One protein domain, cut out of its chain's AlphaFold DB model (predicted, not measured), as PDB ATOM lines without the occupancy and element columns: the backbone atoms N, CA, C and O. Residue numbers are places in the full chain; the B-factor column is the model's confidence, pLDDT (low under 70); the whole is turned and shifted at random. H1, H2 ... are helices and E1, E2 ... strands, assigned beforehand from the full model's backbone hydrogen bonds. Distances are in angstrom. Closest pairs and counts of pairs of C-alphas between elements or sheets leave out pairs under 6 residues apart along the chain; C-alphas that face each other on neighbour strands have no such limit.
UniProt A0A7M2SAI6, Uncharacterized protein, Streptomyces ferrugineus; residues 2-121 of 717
ATOM      1  N   SER A   2      38.163  13.571-150.164       94.31
ATOM      2  CA  SER A   2      37.853  14.200-151.466       94.31
ATOM      3  C   SER A   2      38.749  15.396-151.832       94.31
ATOM      4  O   SER A   2      39.167  15.528-152.978       94.31
ATOM      5  N   GLU A   3      39.096  16.251-150.868       96.94
ATOM      6  CA  GLU A   3      39.994  17.394-151.101       96.94
ATOM      7  C   GLU A   3      41.439  16.969-151.391       96.94
ATOM      8  O   GLU A   3      42.074  17.530-152.283       96.94
ATOM      9  N   PHE A   4      41.939  15.941-150.695       95.31
ATOM     10  CA  PHE A   4      43.249  15.348-150.972       95.31
ATOM     11  C   PHE A   4      43.287  14.716-152.359       95.31
ATOM     12  O   PHE A   4      44.245  14.932-153.092       95.31
ATOM     13  N   LEU A   5      42.225  14.001-152.738       96.31
ATOM     14  CA  LEU A   5      42.066  13.434-154.072       96.31
ATOM     15  C   LEU A   5      42.121  14.524-155.151       96.31
ATOM     16  O   LEU A   5      42.863  14.395-156.121       96.31
ATOM     17  N   ARG A   6      41.392  15.630-154.954       96.69
ATOM     18  CA  ARG A   6      41.395  16.773-155.878       96.69
ATOM     19  C   ARG A   6      42.778  17.421-155.993       96.69
ATOM     20  O   ARG A   6      43.206  17.734-157.097       96.69
ATOM     21  N   CYS A   7      43.459  17.634-154.867       95.81
ATOM     22  CA  CYS A   7      44.738  18.341-154.838       95.81
ATOM     23  C   CYS A   7      45.904  17.448-155.296       95.81
ATOM     24  O   CYS A   7      46.663  17.824-156.182       95.81
ATOM     25  N   PHE A   8      46.039  16.238-154.753       96.44
ATOM     26  CA  PHE A   8      47.211  15.372-154.933       96.44
ATOM     27  C   PHE A   8      46.983  14.169-155.867       96.44
ATOM     28  O   PHE A   8      47.949  13.535-156.295       96.44
ATOM     29  N   GLY A   9      45.746  13.910-156.295       96.69
ATOM     30  CA  GLY A   9      45.396  12.771-157.149       96.69
ATOM     31  C   GLY A   9      45.203  11.465-156.372       96.69
ATOM     32  O   GLY A   9      45.488  11.385-155.178       96.69
ATOM     33  N   GLU A  10      44.707  10.440-157.069       97.19
ATOM     34  CA  GLU A  10      44.271   9.162-156.482       97.19
ATOM     35  C   GLU A  10      45.382   8.435-155.728       97.19
ATOM     36  O   GLU A  10      45.207   8.096-154.561       97.19
ATOM     37  N   VAL A  11      46.542   8.255-156.367       96.50
ATOM     38  CA  VAL A  11      47.664   7.501-155.786       96.50
ATOM     39  C   VAL A  11      48.143   8.155-154.491       96.50
ATOM     40  O   VAL A  11      48.281   7.486-153.475       96.50
ATOM     41  N   ALA A  12      48.338   9.477-154.492       96.88
ATOM     42  CA  ALA A  12      48.766  10.195-153.297       96.88
ATOM     43  C   ALA A  12      47.714  10.110-152.184       96.88
ATOM     44  O   ALA A  12      48.064   9.871-151.032       96.88
ATOM     45  N   ALA A  13      46.434  10.297-152.521       97.06
ATOM     46  CA  ALA A  13      45.346  10.233-151.553       97.06
ATOM     47  C   ALA A  13      45.231   8.845-150.899       97.06
ATOM     48  O   ALA A  13      45.020   8.779-149.691       97.06
ATOM     49  N   ALA A  14      45.436   7.766-151.660       96.31
ATOM     50  CA  ALA A  14      45.451   6.400-151.138       96.31
ATOM     51  C   ALA A  14      46.623   6.160-150.166       96.31
ATOM     52  O   ALA A  14      46.411   5.654-149.066       96.31
ATOM     53  N   GLU A  15      47.838   6.598-150.514       96.50
ATOM     54  CA  GLU A  15      49.010   6.514-149.621       96.50
ATOM     55  C   GLU A  15      48.801   7.329-148.330       96.50
ATOM     56  O   GLU A  15      49.113   6.882-147.225       96.50
ATOM     57  N   LEU A  16      48.202   8.518-148.448       96.38
ATOM     58  CA  LEU A  16      47.805   9.367-147.320       96.38
ATOM     59  C   LEU A  16      46.734   8.719-146.433       96.38
ATOM     60  O   LEU A  16      46.758   8.894-145.216       96.38
ATOM     61  N   GLU A  17      45.772   8.007-147.016       96.06
ATOM     62  CA  GLU A  17      44.752   7.257-146.280       96.06
ATOM     63  C   GLU A  17      45.379   6.100-145.501       96.06
ATOM     64  O   GLU A  17      45.155   5.966-144.296       96.06
ATOM     65  N   GLN A  18      46.247   5.322-146.153       94.81
ATOM     66  CA  GLN A  18      46.988   4.247-145.504       94.81
ATOM     67  C   GLN A  18      47.870   4.769-144.364       94.81
ATOM     68  O   GLN A  18      47.897   4.172-143.286       94.81
ATOM     69  N   TRP A  19      48.551   5.899-144.566       94.19
ATOM     70  CA  TRP A  19      49.350   6.539-143.524       94.19
ATOM     71  C   TRP A  19      48.501   7.020-142.338       94.19
ATOM     72  O   TRP A  19      48.932   6.894-141.193       94.19
ATOM     73  N   GLN A  20      47.276   7.507-142.565       94.19
ATOM     74  CA  GLN A  20      46.374   7.910-141.476       94.19
ATOM     75  C   GLN A  20      45.857   6.719-140.647       94.19
ATOM     76  O   GLN A  20      45.636   6.844-139.440       94.19
ATOM     77  N   ASN A  21      45.762   5.523-141.237       92.44
ATOM     78  CA  ASN A  21      45.339   4.315-140.518       92.44
ATOM     79  C   ASN A  21      46.291   3.912-139.372       92.44
ATOM     80  O   ASN A  21      45.908   3.134-138.498       92.44
ATOM     81  N   SER A  22      47.503   4.476-139.298       86.69
ATOM     82  CA  SER A  22      48.452   4.249-138.202       86.69
ATOM     83  C   SER A  22      48.224   5.165-136.982       86.69
ATOM     84  O   SER A  22      49.193   5.612-136.371       86.69
ATOM     85  N   ARG A  23      46.963   5.467-136.635       82.50
ATOM     86  CA  ARG A  23      46.557   6.400-135.555       82.50
ATOM     87  C   ARG A  23      47.003   7.856-135.755       82.50
ATOM     88  O   ARG A  23      47.234   8.566-134.781       82.50
ATOM     89  N   ARG A  24      47.110   8.310-137.002       88.88
ATOM     90  CA  ARG A  24      47.442   9.703-137.336       88.88
ATOM     91  C   ARG A  24      46.275  10.314-138.086       88.88
ATOM     92  O   ARG A  24      45.735   9.687-138.987       88.88
ATOM     93  N   THR A  25      45.906  11.548-137.767       93.06
ATOM     94  CA  THR A  25      44.776  12.207-138.434       93.06
ATOM     95  C   THR A  25      45.201  13.565-138.954       93.06
ATOM     96  O   THR A  25      45.708  14.397-138.195       93.06
ATOM     97  N   ILE A  26      44.960  13.801-140.244       94.88
ATOM     98  CA  ILE A  26      45.136  15.112-140.864       94.88
ATOM     99  C   ILE A  26      43.837  15.594-141.510       94.88
ATOM    100  O   ILE A  26      43.127  14.850-142.182       94.88
ATOM    101  N   THR A  27      43.554  16.882-141.359       94.50
ATOM    102  CA  THR A  27      42.423  17.542-142.018       94.50
ATOM    103  C   THR A  27      42.950  18.529-143.044       94.50
ATOM    104  O   THR A  27      43.803  19.358-142.723       94.50
ATOM    105  N   PHE A  28      42.454  18.456-144.279       94.94
ATOM    106  CA  PHE A  28      42.810  19.413-145.323       94.94
ATOM    107  C   PHE A  28      42.399  20.827-144.897       94.94
ATOM    108  O   PHE A  28      41.298  21.030-144.392       94.94
ATOM    109  N   ALA A  29      43.300  21.796-145.051       91.31
ATOM    110  CA  ALA A  29      43.037  23.178-144.664       91.31
ATOM    111  C   ALA A  29      42.913  24.082-145.888       91.31
ATOM    112  O   ALA A  29      41.930  24.804-146.038       91.31
ATOM    113  N   LYS A  30      43.938  24.092-146.745       91.00
ATOM    114  CA  LYS A  30      44.009  25.012-147.881       91.00
ATOM    115  C   LYS A  30      45.000  24.515-148.922       91.00
ATOM    116  O   LYS A  30      46.136  24.202-148.584       91.00
ATOM    117  N   GLU A  31      44.594  24.535-150.183       92.75
ATOM    118  CA  GLU A  31      45.503  24.375-151.318       92.75
ATOM    119  C   GLU A  31      46.353  25.635-151.507       92.75
ATOM    120  O   GLU A  31      45.850  26.759-151.397       92.75
ATOM    121  N   LEU A  32      47.639  25.454-151.787       87.50
ATOM    122  CA  LEU A  32      48.546  26.543-152.120       87.50
ATOM    123  C   LEU A  32      48.813  26.560-153.628       87.50
ATOM    124  O   LEU A  32      48.861  25.498-154.251       87.50
ATOM    125  N   PRO A  33      48.997  27.750-154.227       84.44
ATOM    126  CA  PRO A  33      49.335  27.846-155.639       84.44
ATOM    127  C   PRO A  33      50.663  27.129-155.914       84.44
ATOM    128  O   PRO A  33      51.625  27.274-155.159       84.44
ATOM    129  N   GLY A  34      50.716  26.361-157.003       74.69
ATOM    130  CA  GLY A  34      51.951  25.719-157.449       74.69
ATOM    131  C   GLY A  34      52.955  26.753-157.966       74.69
ATOM    132  O   GLY A  34      52.597  27.631-158.747       74.69
ATOM    133  N   GLY A  35      54.224  26.636-157.568       70.12
ATOM    134  CA  GLY A  35      55.313  27.547-157.959       70.12
ATOM    135  C   GLY A  35      55.848  27.355-159.388       70.12
ATOM    136  O   GLY A  35      56.992  27.696-159.662       70.12
ATOM    137  N   GLY A  36      55.073  26.748-160.292       77.44
ATOM    138  CA  GLY A  36      55.504  26.430-161.663       77.44
ATOM    139  C   GLY A  36      56.447  25.225-161.795       77.44
ATOM    140  O   GLY A  36      56.713  24.789-162.910       77.44
ATOM    141  N   SER A  37      56.907  24.635-160.687       81.50
ATOM    142  CA  SER A  37      57.711  23.402-160.680       81.50
ATOM    143  C   SER A  37      56.903  22.135-160.985       81.50
ATOM    144  O   SER A  37      57.480  21.075-161.175       81.50
ATOM    145  N   GLY A  38      55.570  22.221-160.997       87.81
ATOM    146  CA  GLY A  38      54.681  21.058-161.054       87.81
ATOM    147  C   GLY A  38      54.455  20.385-159.694       87.81
ATOM    148  O   GLY A  38      53.606  19.500-159.593       87.81
ATOM    149  N   ALA A  39      55.151  20.824-158.639       92.00
ATOM    150  CA  ALA A  39      54.857  20.391-157.278       92.00
ATOM    151  C   ALA A  39      53.482  20.902-156.828       92.00
ATOM    152  O   ALA A  39      53.057  22.010-157.176       92.00
ATOM    153  N   ARG A  40      52.799  20.095-156.016       94.19
ATOM    154  CA  ARG A  40      51.476  20.408-155.465       94.19
ATOM    155  C   ARG A  40      51.593  20.562-153.960       94.19
ATOM    156  O   ARG A  40      52.267  19.769-153.302       94.19
ATOM    157  N   LEU A  41      50.970  21.604-153.425       92.88
ATOM    158  CA  LEU A  41      51.172  22.055-152.054       92.88
ATOM    159  C   LEU A  41      49.824  22.245-151.363       92.88
ATOM    160  O   LEU A  41      48.920  22.871-151.915       92.88
ATOM    161  N   ALA A  42      49.699  21.765-150.129       93.06
ATOM    162  CA  ALA A  42      48.537  22.065-149.305       93.06
ATOM    163  C   ALA A  42      48.903  22.181-147.830       93.06
ATOM    164  O   ALA A  42      49.731  21.439-147.309       93.06
ATOM    165  N   PHE A  43      48.222  23.082-147.135       91.62
ATOM    166  CA  PHE A  43      48.197  23.077-145.687       91.62
ATOM    167  C   PHE A  43      47.208  22.047-145.161       91.62
ATOM    168  O   PHE A  43      46.097  21.915-145.680       91.62
ATOM    169  N   VAL A  44      47.593  21.384-144.073       93.25
ATOM    170  CA  VAL A  44      46.741  20.462-143.322       93.25
ATOM    171  C   VAL A  44      46.873  20.707-141.822       93.25
ATOM    172  O   VAL A  44      47.904  21.187-141.349       93.25
ATOM    173  N   TYR A  45      45.839  20.365-141.063       91.75
ATOM    174  CA  TYR A  45      45.877  20.322-139.606       91.75
ATOM    175  C   TYR A  45      46.134  18.892-139.151       91.75
ATOM    176  O   TYR A  45      45.309  18.022-139.399       91.75
ATOM    177  N   HIS A  46      47.259  18.654-138.482       90.75
ATOM    178  CA  HIS A  46      47.566  17.386-137.835       90.75
ATOM    179  C   HIS A  46      47.025  17.395-136.405       90.75
ATOM    180  O   HIS A  46      47.355  18.310-135.648       90.75
ATOM    181  N   GLN A  47      46.215  16.397-136.034       89.25
ATOM    182  CA  GLN A  47      45.583  16.310-134.706       89.25
ATOM    183  C   GLN A  47      46.563  15.982-133.566       89.25
ATOM    184  O   GLN A  47      46.213  16.146-132.401       89.25
ATOM    185  N   GLY A  48      47.801  15.620-133.896       82.75
ATOM    186  CA  GLY A  48      48.803  15.181-132.935       82.75
ATOM    187  C   GLY A  48      48.832  13.659-132.804       82.75
ATOM    188  O   GLY A  48      47.824  12.991-133.016       82.75
ATOM    189  N   ASP A  49      50.002  13.132-132.473       85.06
ATOM    190  CA  ASP A  49      50.259  11.739-132.115       85.06
ATOM    191  C   ASP A  49      51.257  11.691-130.939       85.06
ATOM    192  O   ASP A  49      51.602  12.730-130.364       85.06
ATOM    193  N   ASP A  50      51.685  10.487-130.552       79.75
ATOM    194  CA  ASP A  50      52.594  10.274-129.417       79.75
ATOM    195  C   ASP A  50      53.951  10.989-129.602       79.75
ATOM    196  O   ASP A  50      54.567  11.420-128.625       79.75
ATOM    197  N   ASP A  51      54.387  11.171-130.853       77.38
ATOM    198  CA  ASP A  51      55.694  11.733-131.209       77.38
ATOM    199  C   ASP A  51      55.626  13.241-131.514       77.38
ATOM    200  O   ASP A  51      56.611  13.980-131.374       77.38
ATOM    201  N   HIS A  52      54.456  13.734-131.925       79.50
ATOM    202  CA  HIS A  52      54.267  15.092-132.408       79.50
ATOM    203  C   HIS A  52      52.945  15.691-131.921       79.50
ATOM    204  O   HIS A  52      51.862  15.233-132.261       79.50
ATOM    205  N   ARG A  53      53.013  16.819-131.204       81.38
ATOM    206  CA  ARG A  53      51.821  17.576-130.762       81.38
ATOM    207  C   ARG A  53      50.943  18.012-131.940       81.38
ATOM    208  O   ARG A  53      51.423  18.082-133.062       81.38
ATOM    209  N   GLN A  54      49.691  18.392-131.693       78.50
ATOM    210  CA  GLN A  54      48.828  19.007-132.710       78.50
ATOM    211  C   GLN A  54      49.515  20.219-133.366       78.50
ATOM    212  O   GLN A  54      49.996  21.115-132.668       78.50
ATOM    213  N   HIS A  55      49.577  20.262-134.699       81.75
ATOM    214  CA  HIS A  55      50.143  21.398-135.432       81.75
ATOM    215  C   HIS A  55      49.681  21.451-136.891       81.75
ATOM    216  O   HIS A  55      49.184  20.480-137.454       81.75
ATOM    217  N   LYS A  56      49.846  22.617-137.521       87.94
ATOM    218  CA  LYS A  56      49.657  22.780-138.963       87.94
ATOM    219  C   LYS A  56      50.896  22.253-139.702       87.94
ATOM    220  O   LYS A  56      52.027  22.465-139.262       87.94
ATOM    221  N   LEU A  57      50.673  21.535-140.796       91.56
ATOM    222  CA  LEU A  57      51.697  20.981-141.680       91.56
ATOM    223  C   LEU A  57      51.522  21.552-143.087       91.56
ATOM    224  O   LEU A  57      50.411  21.883-143.504       91.56
ATOM    225  N   LEU A  58      52.620  21.605-143.831       92.31
ATOM    226  CA  LEU A  58      52.629  21.732-145.279       92.31
ATOM    227  C   LEU A  58      52.875  20.347-145.865       92.31
ATOM    228  O   LEU A  58      53.934  19.758-145.660       92.31
ATOM    229  N   LEU A  59      51.898  19.839-146.600       94.94
ATOM    230  CA  LEU A  59      52.101  18.702-147.476       94.94
ATOM    231  C   LEU A  59      52.636  19.193-148.810       94.94
ATOM    232  O   LEU A  59      52.057  20.097-149.420       94.94
ATOM    233  N   LYS A  60      53.720  18.570-149.260       95.00
ATOM    234  CA  LYS A  60      54.283  18.788-150.588       95.00
ATOM    235  C   LYS A  60      54.328  17.473-151.336       95.00
ATOM    236  O   LYS A  60      55.057  16.573-150.943       95.00
ATOM    237  N   LEU A  61      53.571  17.377-152.420       96.00
ATOM    238  CA  LEU A  61      53.781  16.343-153.419       96.00
ATOM    239  C   LEU A  61      54.775  16.892-154.437       96.00
ATOM    240  O   LEU A  61      54.464  17.849-155.155       96.00
ATOM    241  N   CYS A  62      55.975  16.325-154.451       94.31
ATOM    242  CA  CYS A  62      57.038  16.736-155.354       94.31
ATOM    243  C   CYS A  62      56.608  16.526-156.817       94.31
ATOM    244  O   CYS A  62      55.741  15.702-157.119       94.31
ATOM    245  N   ALA A  63      57.204  17.290-157.732       91.31
ATOM    246  CA  ALA A  63      56.977  17.111-159.165       91.31
ATOM    247  C   ALA A  63      57.422  15.709-159.623       91.31
ATOM    248  O   ALA A  63      58.060  14.978-158.873       91.31
ATOM    249  N   ASP A  64      57.101  15.302-160.845       87.69
ATOM    250  CA  ASP A  64      57.681  14.084-161.428       87.69
ATOM    251  C   ASP A  64      58.883  14.462-162.304       87.69
ATOM    252  O   ASP A  64      58.831  14.392-163.530       87.69
ATOM    253  N   ASP A  65      59.938  14.982-161.672       83.19
ATOM    254  CA  ASP A  65      61.166  15.405-162.350       83.19
ATOM    255  C   ASP A  65      62.434  14.883-161.648       83.19
ATOM    256  O   ASP A  65      62.390  14.285-160.569       83.19
ATOM    257  N   GLU A  66      63.602  15.087-162.271       73.88
ATOM    258  CA  GLU A  66      64.879  14.613-161.716       73.88
ATOM    259  C   GLU A  66      65.203  15.197-160.329       73.88
ATOM    260  O   GLU A  66      65.928  14.555-159.566       73.88
ATOM    261  N   GLY A  67      64.705  16.398-160.007       72.62
ATOM    262  CA  GLY A  67      64.936  17.047-158.713       72.62
ATOM    263  C   GLY A  67      64.040  16.479-157.616       72.62
ATOM    264  O   GLY A  67      64.476  16.278-156.486       72.62
ATOM    265  N   ALA A  68      62.805  16.124-157.955       77.19
ATOM    266  CA  ALA A  68      61.859  15.558-157.006       77.19
ATOM    267  C   ALA A  68      62.346  14.252-156.373       77.19
ATOM    268  O   ALA A  68      62.136  14.025-155.185       77.19
ATOM    269  N   ALA A  69      63.043  13.405-157.135       77.88
ATOM    270  CA  ALA A  69      63.585  12.149-156.616       77.88
ATOM    271  C   ALA A  69      64.589  12.352-155.467       77.88
ATOM    272  O   ALA A  69      64.826  11.424-154.690       77.88
ATOM    273  N   THR A  70      65.201  13.536-155.381       83.12
ATOM    274  CA  THR A  70      66.293  13.849-154.457       83.12
ATOM    275  C   THR A  70      65.872  14.803-153.351       83.12
ATOM    276  O   THR A  70      66.548  14.859-152.331       83.12
ATOM    277  N   GLU A  71      64.719  15.452-153.496       88.56
ATOM    278  CA  GLU A  71      64.279  16.520-152.610       88.56
ATOM    279  C   GLU A  71      64.263  16.160-151.109       88.56
ATOM    280  O   GLU A  71      64.788  16.957-150.329       88.56
ATOM    281  N   PRO A  72      63.757  14.992-150.652       90.50
ATOM    282  CA  PRO A  72      63.831  14.656-149.229       90.50
ATOM    283  C   PRO A  72      65.259  14.615-148.679       90.50
ATOM    284  O   PRO A  72      65.495  15.019-147.542       90.50
ATOM    285  N   LEU A  73      66.208  14.156-149.498       87.00
ATOM    286  CA  LEU A  73      67.623  14.120-149.145       87.00
ATOM    287  C   LEU A  73      68.243  15.518-149.192       87.00
ATOM    288  O   LEU A  73      69.051  15.843-148.333       87.00
ATOM    289  N   ASP A  74      67.881  16.349-150.166       89.75
ATOM    290  CA  ASP A  74      68.422  17.707-150.281       89.75
ATOM    291  C   ASP A  74      67.955  18.590-149.114       89.75
ATOM    292  O   ASP A  74      68.746  19.351-148.557       89.75
ATOM    293  N   LEU A  75      66.712  18.398-148.654       92.56
ATOM    294  CA  LEU A  75      66.211  18.981-147.412       92.56
ATOM    295  C   LEU A  75      67.024  18.512-146.196       92.56
ATOM    296  O   LEU A  75      67.444  19.337-145.387       92.56
ATOM    297  N   GLU A  76      67.261  17.206-146.058       89.25
ATOM    298  CA  GLU A  76      68.074  16.647-144.970       89.25
ATOM    299  C   GLU A  76      69.511  17.196-145.000       89.25
ATOM    300  O   GLU A  76      70.023  17.650-143.977       89.25
ATOM    301  N   ASN A  77      70.132  17.252-146.180       90.25
ATOM    302  CA  ASN A  77      71.463  17.818-146.381       90.25
ATOM    303  C   ASN A  77      71.512  19.299-145.998       90.25
ATOM    304  O   ASN A  77      72.449  19.711-145.322       90.25
ATOM    305  N   ALA A  78      70.509  20.097-146.374       93.06
ATOM    306  CA  ALA A  78      70.436  21.503-145.985       93.06
ATOM    307  C   ALA A  78      70.412  21.663-144.458       93.06
ATOM    308  O   ALA A  78      71.135  22.496-143.912       93.06
ATOM    309  N   TRP A  79      69.643  20.818-143.765       90.75
ATOM    310  CA  TRP A  79      69.583  20.802-142.303       90.75
ATOM    311  C   TRP A  79      70.904  20.407-141.650       90.75
ATOM    312  O   TRP A  79      71.322  21.051-140.691       90.75
ATOM    313  N   LEU A  80      71.550  19.363-142.167       88.56
ATOM    314  CA  LEU A  80      72.830  18.873-141.654       88.56
ATOM    315  C   LEU A  80      74.003  19.788-142.010       88.56
ATOM    316  O   LEU A  80      75.011  19.767-141.317       88.56
ATOM    317  N   SER A  81      73.870  20.592-143.065       88.00
ATOM    318  CA  SER A  81      74.909  21.525-143.494       88.00
ATOM    319  C   SER A  81      75.014  22.769-142.619       88.00
ATOM    320  O   SER A  81      75.943  23.533-142.823       88.00
ATOM    321  N   GLY A  82      74.082  23.025-141.692       83.88
ATOM    322  CA  GLY A  82      74.130  24.228-140.852       83.88
ATOM    323  C   GLY A  82      75.484  24.413-140.149       83.88
ATOM    324  O   GLY A  82      76.164  23.425-139.879       83.88
ATOM    325  N   PRO A  83      75.902  25.659-139.864       79.88
ATOM    326  CA  PRO A  83      77.185  25.907-139.212       79.88
ATOM    327  C   PRO A  83      77.273  25.213-137.848       79.88
ATOM    328  O   PRO A  83      76.282  25.143-137.117       79.88
ATOM    329  N   ASP A  84      78.468  24.723-137.501       64.12
ATOM    330  CA  ASP A  84      78.703  24.002-136.250       64.12
ATOM    331  C   ASP A  84      78.321  24.859-135.035       64.12
ATOM    332  O   ASP A  84      78.845  25.952-134.808       64.12
ATOM    333  N   TYR A  85      77.445  24.309-134.194       56.06
ATOM    334  CA  TYR A  85      76.879  24.948-132.998       56.06
ATOM    335  C   TYR A  85      77.938  25.353-131.943       56.06
ATOM    336  O   TYR A  85      77.645  26.042-130.964       56.06
ATOM    337  N   HIS A  86      79.193  24.934-132.116       49.91
ATOM    338  CA  HIS A  86      80.257  25.012-131.115       49.91
ATOM    339  C   HIS A  86      80.787  26.428-130.811       49.91
ATOM    340  O   HIS A  86      81.594  26.574-129.896       49.91
ATOM    341  N   ARG A  87      80.318  27.486-131.493       50.47
ATOM    342  CA  ARG A  87      80.745  28.883-131.240       50.47
ATOM    343  C   ARG A  87      79.837  29.692-130.291       50.47
ATOM    344  O   ARG A  87      79.909  30.914-130.287       50.47
ATOM    345  N   GLY A  88      79.003  29.047-129.467       43.72
ATOM    346  CA  GLY A  88      78.446  29.615-128.218       43.72
ATOM    347  C   GLY A  88      77.554  30.872-128.299       43.72
ATOM    348  O   GLY A  88      77.108  31.355-127.260       43.72
ATOM    349  N   GLY A  89      77.276  31.418-129.484       51.38
ATOM    350  CA  GLY A  89      76.432  32.602-129.661       51.38
ATOM    351  C   GLY A  89      74.954  32.279-129.956       51.38
ATOM    352  O   GLY A  89      74.626  31.192-130.427       51.38
ATOM    353  N   PRO A  90      74.031  33.239-129.768       46.97
ATOM    354  CA  PRO A  90      72.619  33.106-130.156       46.97
ATOM    355  C   PRO A  90      72.368  33.107-131.683       46.97
ATOM    356  O   PRO A  90      71.231  32.921-132.117       46.97
ATOM    357  N   ALA A  91      73.407  33.298-132.505       51.41
ATOM    358  CA  ALA A  91      73.337  33.328-133.970       51.41
ATOM    359  C   ALA A  91      73.387  31.940-134.657       51.41
ATOM    360  O   ALA A  91      73.294  31.868-135.875       51.41
ATOM    361  N   PHE A  92      73.501  30.832-133.916       56.66
ATOM    362  CA  PHE A  92      74.061  29.583-134.463       56.66
ATOM    363  C   PHE A  92      73.083  28.405-134.650       56.66
ATOM    364  O   PHE A  92      73.476  27.251-134.533       56.66
ATOM    365  N   ASP A  93      71.812  28.655-134.983       80.25
ATOM    366  CA  ASP A  93      70.896  27.573-135.401       80.25
ATOM    367  C   ASP A  93      70.057  27.977-136.622       80.25
ATOM    368  O   ASP A  93      68.820  28.020-136.582       80.25
ATOM    369  N   PHE A  94      70.749  28.338-137.713       89.25
ATOM    370  CA  PHE A  94      70.109  28.698-138.980       89.25
ATOM    371  C   PHE A  94      69.120  27.619-139.444       89.25
ATOM    372  O   PHE A  94      67.975  27.983-139.705       89.25
ATOM    373  N   PRO A  95      69.449  26.307-139.482       90.69
ATOM    374  CA  PRO A  95      68.480  25.294-139.889       90.69
ATOM    375  C   PRO A  95      67.184  25.330-139.082       90.69
ATOM    376  O   PRO A  95      66.101  25.417-139.658       90.69
ATOM    377  N   ARG A  96      67.254  25.360-137.749       86.50
ATOM    378  CA  ARG A  96      66.040  25.346-136.922       86.50
ATOM    379  C   ARG A  96      65.230  26.629-137.015       86.50
ATOM    380  O   ARG A  96      63.998  26.589-136.912       86.50
ATOM    381  N   ARG A  97      65.908  27.766-137.159       87.75
ATOM    382  CA  ARG A  97      65.273  29.086-137.214       87.75
ATOM    383  C   ARG A  97      64.815  29.465-138.607       87.75
ATOM    384  O   ARG A  97      63.883  30.237-138.727       87.75
ATOM    385  N   ARG A  98      65.458  28.987-139.660       92.44
ATOM    386  CA  ARG A  98      65.260  29.502-141.018       92.44
ATOM    387  C   ARG A  98      64.823  28.432-141.990       92.44
ATOM    388  O   ARG A  98      64.210  28.800-142.975       92.44
ATOM    389  N   LEU A  99      65.052  27.145-141.736       93.38
ATOM    390  CA  LEU A  99      64.639  26.075-142.643       93.38
ATOM    391  C   LEU A  99      63.378  25.369-142.150       93.38
ATOM    392  O   LEU A  99      63.093  25.265-140.954       93.38
ATOM    393  N   ILE A 100      62.594  24.869-143.099       92.56
ATOM    394  CA  ILE A 100      61.445  24.026-142.799       92.56
ATOM    395  C   ILE A 100      61.885  22.611-142.442       92.56
ATOM    396  O   ILE A 100      62.745  22.054-143.109       92.56
ATOM    397  N   ARG A 101      61.300  21.997-141.409       90.88
ATOM    398  CA  ARG A 101      61.684  20.642-140.978       90.88
ATOM    399  C   ARG A 101      60.759  19.582-141.566       90.88
ATOM    400  O   ARG A 101      59.544  19.746-141.493       90.88
ATOM    401  N   GLN A 102      61.314  18.467-142.036       93.00
ATOM    402  CA  GLN A 102      60.542  17.247-142.279       93.00
ATOM    403  C   GLN A 102      60.069  16.656-140.935       93.00
ATOM    404  O   GLN A 102      60.885  16.411-140.046       93.00
ATOM    405  N   VAL A 103      58.762  16.451-140.770       91.12
ATOM    406  CA  VAL A 103      58.167  15.919-139.528       91.12
ATOM    407  C   VAL A 103      58.119  14.399-139.545       91.12
ATOM    408  O   VAL A 103      58.585  13.766-138.606       91.12
ATOM    409  N   TYR A 104      57.614  13.831-140.636       91.81
ATOM    410  CA  TYR A 104      57.462  12.387-140.825       91.81
ATOM    411  C   TYR A 104      58.334  11.895-141.974       91.81
ATOM    412  O   TYR A 104      58.646  12.689-142.858       91.81
ATOM    413  N   PRO A 105      58.687  10.603-142.048       91.94
ATOM    414  CA  PRO A 105      59.277  10.045-143.261       91.94
ATOM    415  C   PRO A 105      58.424  10.387-144.501       91.94
ATOM    416  O   PRO A 105      57.194  10.350-144.411       91.94
ATOM    417  N   PRO A 106      59.034  10.770-145.638       94.38
ATOM    418  CA  PRO A 106      58.278  11.045-146.857       94.38
ATOM    419  C   PRO A 106      57.570   9.769-147.343       94.38
ATOM    420  O   PRO A 106      58.143   8.683-147.268       94.38
ATOM    421  N   LEU A 107      56.344   9.892-147.862       95.12
ATOM    422  CA  LEU A 107      55.655   8.768-148.503       95.12
ATOM    423  C   LEU A 107      56.060   8.672-149.959       95.12
ATOM    424  O   LEU A 107      56.117   9.672-150.679       95.12
ATOM    425  N   ARG A 108      56.292   7.448-150.407       92.50
ATOM    426  CA  ARG A 108      56.492   7.153-151.815       92.50
ATOM    427  C   ARG A 108      55.145   7.242-152.534       92.50
ATOM    428  O   ARG A 108      54.202   6.582-152.130       92.50
ATOM    429  N   VAL A 109      55.056   8.031-153.603       93.94
ATOM    430  CA  VAL A 109      53.841   8.142-154.427       93.94
ATOM    431  C   VAL A 109      54.234   7.915-155.883       93.94
ATOM    432  O   VAL A 109      54.664   8.834-156.580       93.94
ATOM    433  N   GLY A 110      54.153   6.663-156.340       90.50
ATOM    434  CA  GLY A 110      54.632   6.269-157.667       90.50
ATOM    435  C   GLY A 110      56.128   6.565-157.866       90.50
ATOM    436  O   GLY A 110      56.995   6.016-157.177       90.50
ATOM    437  N   SER A 111      56.453   7.436-158.824       86.12
ATOM    438  CA  SER A 111      57.822   7.891-159.116       86.12
ATOM    439  C   SER A 111      58.306   9.030-158.204       86.12
ATOM    440  O   SER A 111      59.523   9.231-158.100       86.12
ATOM    441  N   THR A 112      57.415   9.684-157.456       92.62
ATOM    442  CA  THR A 112      57.716  10.884-156.663       92.62
ATOM    443  C   THR A 112      57.511  10.676-155.153       92.62
ATOM    444  O   THR A 112      57.396   9.541-154.676       92.62
ATOM    445  N   TRP A 113      57.542  11.767-154.390       94.81
ATOM    446  CA  TRP A 113      57.462  11.797-152.934       94.81
ATOM    447  C   TRP A 113      56.387  12.757-152.444       94.81
ATOM    448  O   TRP A 113      56.230  13.859-152.967       94.81
ATOM    449  N   LEU A 114      55.696  12.358-151.383       96.50
ATOM    450  CA  LEU A 114      54.875  13.231-150.565       96.50
ATOM    451  C   LEU A 114      55.596  13.518-149.244       96.50
ATOM    452  O   LEU A 114      55.897  12.611-148.469       96.50
ATOM    453  N   MET A 115      55.857  14.788-148.975       96.12
ATOM    454  CA  MET A 115      56.608  15.265-147.819       96.12
ATOM    455  C   MET A 115      55.686  15.930-146.794       96.12
ATOM    456  O   MET A 115      54.756  16.648-147.163       96.12
ATOM    457  N   PHE A 116      55.983  15.733-145.506       95.00
ATOM    458  CA  PHE A 116      55.290  16.351-144.376       95.00
ATOM    459  C   PHE A 116      56.205  17.392-143.743       95.00
ATOM    460  O   PHE A 116      57.096  17.068-142.955       95.00
ATOM    461  N   LEU A 117      55.996  18.651-144.094       93.50
ATOM    462  CA  LEU A 117      56.855  19.755-143.698       93.50
ATOM    463  C   LEU A 117      56.212  20.547-142.560       93.50
ATOM    464  O   LEU A 117      55.027  20.883-142.596       93.50
ATOM    465  N   ARG A 118      56.993  20.878-141.532       89.25
ATOM    466  CA  ARG A 118      56.522  21.565-140.326       89.25
ATOM    467  C   ARG A 118      56.227  23.045-140.577       89.25
ATOM    468  O   ARG A 118      56.992  23.896-140.136       89.25
ATOM    469  N   VAL A 119      55.112  23.385-141.217       74.69
ATOM    470  CA  VAL A 119      54.649  24.781-141.329       74.69
ATOM    471  C   VAL A 119      53.566  25.024-140.294       74.69
ATOM    472  O   VAL A 119      52.377  25.033-140.603       74.69
ATOM    473  N   ALA A 120      53.978  25.167-139.037       58.25
ATOM    474  CA  ALA A 120      52.997  25.375-137.990       58.25
ATOM    475  C   ALA A 120      52.608  26.847-137.943       58.25
ATOM    476  O   ALA A 120      51.485  27.202-138.288       58.25
ATOM    477  N   LEU A 121      53.527  27.701-137.518       69.19
ATOM    478  CA  LEU A 121      53.256  29.063-137.092       69.19
ATOM    479  C   LEU A 121      54.587  29.835-137.133       69.19
ATOM    480  O   LEU A 121      55.642  29.242-137.389       69.19
TER     481      LEU A 121
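What this domain is: This is residues 2 to 121 of the 717 residues of an uncharacterized protein of Streptomyces ferrugineus (UniProt A0A7M2SAI6). A strongly twisted wall of five antiparallel strands has H1 and H2 on one face, H1 over E2 and E3 and H2 beside the strands near E4; from the other face H3 leads outward to a loop, residues 81 to 93, and H4 folds back toward the sheet. This arm makes one end of the longest axis. The 120 printed residues run H1 H2 E1 E2 E3 H3 H4 E4 E5, sheet order E1 E2 E3 E5 E4, class mixed. The whole is compact, radius of gyration of the C-alphas 15.3 A, spanning 49 by 34 by 24 A.

Where its parts are: The strands are E1, residues 26 to 32; E2, 40 to 46, 18.3 A; E3, 55 to 61, 19.0 A; E5, 112 to 117, ending at C-alpha 117 (56.855, 19.755, -143.698); and E4, 102 to 109, which bends by 60 degrees at residue 105. The helices are H1, residues 2 to 8, from C-alpha 2 (37.853, 14.200, -151.466); H2, 10 to 20, 15.2 A; H3, 71 to 80, 14.1 A; and H4, 94 to 98.

How they stand to each other: E1 E2 E3 form a meander, each strand the antiparallel neighbour of the one before. Pairs within hydrogen-bond range include N 27 and O 45, 2.9 A, for hairpin E1 and E2; N 44 and O 57, 2.9 A, for hairpin E2 and E3; N 60 and O 115, 3.0 A, for E3 and E5; and N 107 and O 114, 2.8 A, for hairpin E4 and E5. E3, H3 H4, E4 make a split strand-helix-strand unit, E5 between its strands, with a right-handed crossover. H1, height over the sheet 8.4 A, and H2, 6.0 A, are on the same face; they touch only at the corner, C-alphas of Leu 5 and Ala 13 closest at 5.2 A. H3, on the opposite face, is over E4 at 11.0 A. H3 and H4 touch, C-alphas of Trp 79 and Pro 95 closest at 5.2 A; H4 is not on the sheet. In H1, H2, H3 and H4 every O i to N i+4 pair is within hydrogen-bond range.

The domain as a whole: The C-alphas farthest apart, Ser 2 and Arg 87, are 49.6 A apart. The printed part has no cut; the link H3 to H4 is long. Residues 84 to 92 and 120 to 121 have pLDDT under 70.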